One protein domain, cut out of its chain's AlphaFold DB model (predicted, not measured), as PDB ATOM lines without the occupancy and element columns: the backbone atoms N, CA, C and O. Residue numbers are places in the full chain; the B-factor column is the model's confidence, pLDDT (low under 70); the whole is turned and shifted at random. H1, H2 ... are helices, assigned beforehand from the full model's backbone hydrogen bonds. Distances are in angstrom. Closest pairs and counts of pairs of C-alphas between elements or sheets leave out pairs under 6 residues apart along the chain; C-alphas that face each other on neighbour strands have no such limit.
ATOM      1  N   SER A   4     -19.261   0.282 -53.507       84.06
ATOM      2  CA  SER A   4     -20.539   0.594 -52.856       84.06
ATOM      3  C   SER A   4     -20.435   0.772 -51.335       84.06
ATOM      4  O   SER A   4     -21.145   1.597 -50.769       84.06
ATOM      5  N   LYS A   5     -19.516   0.068 -50.660       84.56
ATOM      6  CA  LYS A   5     -19.260   0.256 -49.221       84.56
ATOM      7  C   LYS A   5     -18.559   1.585 -48.938       84.56
ATOM      8  O   LYS A   5     -18.843   2.209 -47.926       84.56
ATOM      9  N   ILE A   6     -17.684   2.027 -49.841       90.44
ATOM     10  CA  ILE A   6     -16.979   3.311 -49.723       90.44
ATOM     11  C   ILE A   6     -17.972   4.468 -49.868       90.44
ATOM     12  O   ILE A   6     -17.957   5.386 -49.055       90.44
ATOM     13  N   LEU A   7     -18.881   4.389 -50.845       90.12
ATOM     14  CA  LEU A   7     -19.934   5.393 -51.030       90.12
ATOM     15  C   LEU A   7     -20.875   5.486 -49.823       90.12
ATOM     16  O   LEU A   7     -21.255   6.585 -49.429       90.12
ATOM     17  N   LEU A   8     -21.215   4.349 -49.213       90.31
ATOM     18  CA  LEU A   8     -22.068   4.313 -48.025       90.31
ATOM     19  C   LEU A   8     -21.366   4.937 -46.810       90.31
ATOM     20  O   LEU A   8     -21.959   5.730 -46.090       90.31
ATOM     21  N   VAL A   9     -20.079   4.649 -46.609       91.00
ATOM     22  CA  VAL A   9     -19.290   5.288 -45.543       91.00
ATOM     23  C   VAL A   9     -19.178   6.798 -45.773       91.00
ATOM     24  O   VAL A   9     -19.386   7.576 -44.845       91.00
ATOM     25  N   ALA A  10     -18.912   7.227 -47.009       89.44
ATOM     26  CA  ALA A  10     -18.830   8.643 -47.352       89.44
ATOM     27  C   ALA A  10     -20.160   9.380 -47.124       89.44
ATOM     28  O   ALA A  10     -20.149  10.507 -46.633       89.44
ATOM     29  N   SER A  11     -21.304   8.757 -47.431       90.38
ATOM     30  CA  SER A  11     -22.609   9.391 -47.212       90.38
ATOM     31  C   SER A  11     -22.906   9.586 -45.725       90.38
ATOM     32  O   SER A  11     -23.301  10.680 -45.325       90.38
ATOM     33  N   VAL A  12     -22.641   8.570 -44.897       90.31
ATOM     34  CA  VAL A  12     -22.827   8.654 -43.442       90.31
ATOM     35  C   VAL A  12     -21.947   9.759 -42.859       90.31
ATOM     36  O   VAL A  12     -22.450  10.621 -42.141       90.31
ATOM     37  N   ILE A  13     -20.664   9.800 -43.227       87.00
ATOM     38  CA  ILE A  13     -19.734  10.833 -42.749       87.00
ATOM     39  C   ILE A  13     -20.236  12.229 -43.134       87.00
ATOM     40  O   ILE A  13     -20.346  13.093 -42.266       87.00
ATOM     41  N   SER A  14     -20.623  12.444 -44.393       84.88
ATOM     42  CA  SER A  14     -21.143  13.739 -44.847       84.88
ATOM     43  C   SER A  14     -22.367  14.196 -44.051       84.88
ATOM     44  O   SER A  14     -22.436  15.362 -43.674       84.88
ATOM     45  N   THR A  15     -23.309  13.297 -43.736       81.88
ATOM     46  CA  THR A  15     -24.496  13.661 -42.936       81.88
ATOM     47  C   THR A  15     -24.158  14.048 -41.498       81.88
ATOM     48  O   THR A  15     -24.759  14.976 -40.962       81.88
ATOM     49  N   VAL A  16     -23.164  13.395 -40.888       77.06
ATOM     50  CA  VAL A  16     -22.703  13.718 -39.530       77.06
ATOM     51  C   VAL A  16     -22.038  15.095 -39.495       77.06
ATOM     52  O   VAL A  16     -22.327  15.888 -38.603       77.06
ATOM     53  N   PHE A  17     -21.204  15.415 -40.487       74.12
ATOM     54  CA  PHE A  17     -20.586  16.742 -40.598       74.12
ATOM     55  C   PHE A  17     -21.621  17.845 -40.832       74.12
ATOM     56  O   PHE A  17     -21.536  18.908 -40.217       74.12
ATOM     57  N   LEU A  18     -22.625  17.587 -41.672       72.81
ATOM     58  CA  LEU A  18     -23.700  18.546 -41.919       72.81
ATOM     59  C   LEU A  18     -24.520  18.821 -40.650       72.81
ATOM     60  O   LEU A  18     -24.819  19.974 -40.354       72.81
ATOM     61  N   ALA A  19     -24.828  17.777 -39.875       69.50
ATOM     62  CA  ALA A  19     -25.536  17.906 -38.602       69.50
ATOM     63  C   ALA A  19     -24.713  18.649 -37.537       69.50
ATOM     64  O   ALA A  19     -25.276  19.403 -36.749       69.50
ATOM     65  N   ALA A  20     -23.388  18.474 -37.526       65.44
ATOM     66  CA  ALA A  20     -22.500  19.195 -36.616       65.44
ATOM     67  C   ALA A  20     -22.391  20.694 -36.956       65.44
ATOM     68  O   ALA A  20     -22.320  21.517 -36.048       65.44
ATOM     69  N   CYS A  21     -22.414  21.059 -38.243       64.94
ATOM     70  CA  CYS A  21     -22.451  22.466 -38.665       64.94
ATOM     71  C   CYS A  21     -23.814  23.130 -38.418       64.94
ATOM     72  O   CYS A  21     -23.867  24.323 -38.134       64.94
ATOM     73  N   ALA A  22     -24.906  22.368 -38.499       65.75
ATOM     74  CA  ALA A  22     -26.267  22.834 -38.226       65.75
ATOM     75  C   ALA A  22     -26.690  22.594 -36.762       65.75
ATOM     76  O   ALA A  22     -27.854  22.297 -36.485       65.75
ATOM     77  N   GLY A  23     -25.732  22.656 -35.833       61.84
ATOM     78  CA  GLY A  23     -25.976  22.416 -34.416       61.84
ATOM     79  C   GLY A  23     -26.967  23.419 -33.805       61.84
ATOM     80  O   GLY A  23     -27.076  24.558 -34.259       61.84
ATOM     81  N   PRO A  24     -27.707  23.026 -32.754       63.25
ATOM     82  CA  PRO A  24     -28.593  23.941 -32.047       63.25
ATOM     83  C   PRO A  24     -27.793  25.129 -31.496       63.25
ATOM     84  O   PRO A  24     -26.776  24.944 -30.829       63.25
ATOM     85  N   GLY A  25     -28.257  26.345 -31.782       68.06
ATOM     86  CA  GLY A  25     -27.581  27.573 -31.360       68.06
ATOM     87  C   GLY A  25     -26.552  28.124 -32.352       68.06
ATOM     88  O   GLY A  25     -25.819  29.034 -31.975       68.06
ATOM     89  N   THR A  26     -26.502  27.643 -33.601       74.62
ATOM     90  CA  THR A  26     -25.834  28.341 -34.716       74.62
ATOM     91  C   THR A  26     -26.819  28.682 -35.839       74.62
ATOM     92  O   THR A  26     -27.808  27.978 -36.055       74.62
ATOM     93  N   TYR A  27     -26.584  29.777 -36.566       72.94
ATOM     94  CA  TYR A  27     -27.410  30.114 -37.728       72.94
ATOM     95  C   TYR A  27     -27.090  29.159 -38.891       72.94
ATOM     96  O   TYR A  27     -25.929  29.039 -39.279       72.94
ATOM     97  N   PRO A  28     -28.091  28.535 -39.535       65.12
ATOM     98  CA  PRO A  28     -27.858  27.478 -40.525       65.12
ATOM     99  C   PRO A  28     -27.200  27.954 -41.832       65.12
ATOM    100  O   PRO A  28     -26.630  27.142 -42.553       65.12
ATOM    101  N   ILE A  29     -27.280  29.251 -42.155       71.56
ATOM    102  CA  ILE A  29     -26.682  29.825 -43.374       71.56
ATOM    103  C   ILE A  29     -25.233  30.263 -43.137       71.56
ATOM    104  O   ILE A  29     -24.383  30.056 -43.999       71.56
ATOM    105  N   THR A  30     -24.951  30.889 -41.993       76.19
ATOM    106  CA  THR A  30     -23.641  31.501 -41.715       76.19
ATOM    107  C   THR A  30     -22.752  30.632 -40.827       76.19
ATOM    108  O   THR A  30     -21.539  30.806 -40.835       76.19
ATOM    109  N   GLY A  31     -23.330  29.696 -40.068       72.56
ATOM    110  CA  GLY A  31     -22.628  28.894 -39.066       72.56
ATOM    111  C   GLY A  31     -22.219  29.681 -37.816       72.56
ATOM    112  O   GLY A  31     -21.545  29.131 -36.949       72.56
ATOM    113  N   GLU A  32     -22.606  30.955 -37.708       77.62
ATOM    114  CA  GLU A  32     -22.287  31.788 -36.549       77.62
ATOM    115  C   GLU A  32     -23.096  31.361 -35.325       77.62
ATOM    116  O   GLU A  32     -24.240  30.924 -35.446       77.62
ATOM    117  N   ALA A  33     -22.507  31.512 -34.137       78.56
ATOM    118  CA  ALA A  33     -23.210  31.279 -32.885       78.56
ATOM    119  C   ALA A  33     -24.354  32.288 -32.720       78.56
ATOM    120  O   ALA A  33     -24.166  33.496 -32.873       78.56
ATOM    121  N   VAL A  34     -25.537  31.783 -32.384       79.44
ATOM    122  CA  VAL A  34     -26.718  32.597 -32.112       79.44
ATOM    123  C   VAL A  34     -26.494  33.363 -30.809       79.44
ATOM    124  O   VAL A  34     -26.099  32.790 -29.791       79.44
ATOM    125  N   SER A  35     -26.737  34.675 -30.835       80.56
ATOM    126  CA  SER A  35     -26.618  35.520 -29.643       80.56
ATOM    127  C   SER A  35     -27.625  35.104 -28.568       80.56
ATOM    128  O   SER A  35     -28.775  34.811 -28.874       80.56
ATOM    129  N   ALA A  36     -27.232  35.166 -27.291       78.69
ATOM    130  CA  ALA A  36     -28.100  34.828 -26.157       78.69
ATOM    131  C   ALA A  36     -29.365  35.706 -26.051       78.69
ATOM    132  O   ALA A  36     -30.334  35.318 -25.403       78.69
ATOM    133  N   SER A  37     -29.356  36.889 -26.670       81.88
ATOM    134  CA  SER A  37     -30.502  37.801 -26.736       81.88
ATOM    135  C   SER A  37     -31.317  37.663 -28.023       81.88
ATOM    136  O   SER A  37     -32.241  38.446 -28.236       81.88
ATOM    137  N   ASP A  38     -30.940  36.753 -28.923       78.50
ATOM    138  CA  ASP A  38     -31.622  36.593 -30.200       78.50
ATOM    139  C   ASP A  38     -32.966  35.865 -29.996       78.50
ATOM    140  O   ASP A  38     -32.986  34.761 -29.439       78.50
ATOM    141  N   PRO A  39     -34.096  36.440 -30.456       70.00
ATOM    142  CA  PRO A  39     -35.404  35.790 -30.380       70.00
ATOM    143  C   PRO A  39     -35.460  34.423 -31.079       70.00
ATOM    144  O   PRO A  39     -36.309  33.603 -30.725       70.00
ATOM    145  N   VAL A  40     -34.555  34.140 -32.023       68.44
ATOM    146  CA  VAL A  40     -34.437  32.847 -32.714       68.44
ATOM    147  C   VAL A  40     -34.160  31.695 -31.741       68.44
ATOM    148  O   VAL A  40     -34.610  30.583 -31.999       68.44
ATOM    149  N   LEU A  41     -33.516  31.934 -30.589       67.62
ATOM    150  CA  LEU A  41     -33.316  30.899 -29.558       67.62
ATOM    151  C   LEU A  41     -34.627  30.411 -28.927       67.62
ATOM    152  O   LEU A  41     -34.696  29.275 -28.463       67.62
ATOM    153  N   GLY A  42     -35.647  31.272 -28.882       66.81
ATOM    154  CA  GLY A  42     -36.971  30.953 -28.346       66.81
ATOM    155  C   GLY A  42     -37.946  30.428 -29.398       66.81
ATOM    156  O   GLY A  42     -39.057  30.029 -29.053       66.81
ATOM    157  N   MET A  43     -37.553  30.431 -30.675       66.19
ATOM    158  CA  MET A  43     -38.338  29.802 -31.727       66.19
ATOM    159  C   MET A  43     -38.152  28.292 -31.602       66.19
ATOM    160  O   MET A  43     -37.137  27.743 -32.031       66.19
TER     161      MET A  43
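Overview. This is residues 4 to 43 of the 55 residues of an uncharacterized protein of Ruegeria atlantica (UniProt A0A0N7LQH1). One long helix, H1, makes one end of an extended rod, where its residues 4 to 17 stick out free; beyond its last residue a looped stretch with no named element, residues 22 to 38, leads to the short helix H2 near the other end. The printed part has 40 residues with two named helices, H1 then H2, and no named strand; the class is all helix. It is extended, with a radius of gyration of the C-alphas of 14.3 A and spans of 46 by 16 by 11 A.

Along the chain. Find C-alpha 4 at (-20.539, 0.594, -52.856); from there H1, residues 4 to 21, runs 26.1 A to C-alpha 21 at (-22.451, 22.466, -38.665). Look next at H2, residues 39 to 42, which ends with C-alpha 42 at (-36.971, 30.953, -28.346).

Arrangement. H1 and H2 are apart, and a long link of 17 residues joins them. In H1 every O i to N i+4 pair is within hydrogen-bond range; H2 is too short for such a pair, but its one O i to N i+3 pair is within range.

Size, cuts and confidence. The C-alphas of Ser 4 and Ser 37 are the two farthest apart, at 46.5 A. The printed part has no cut. The mean pLDDT of the printed part is 76.6; look for values under 70 at residues 19 to 25, 28 and 40 to 43.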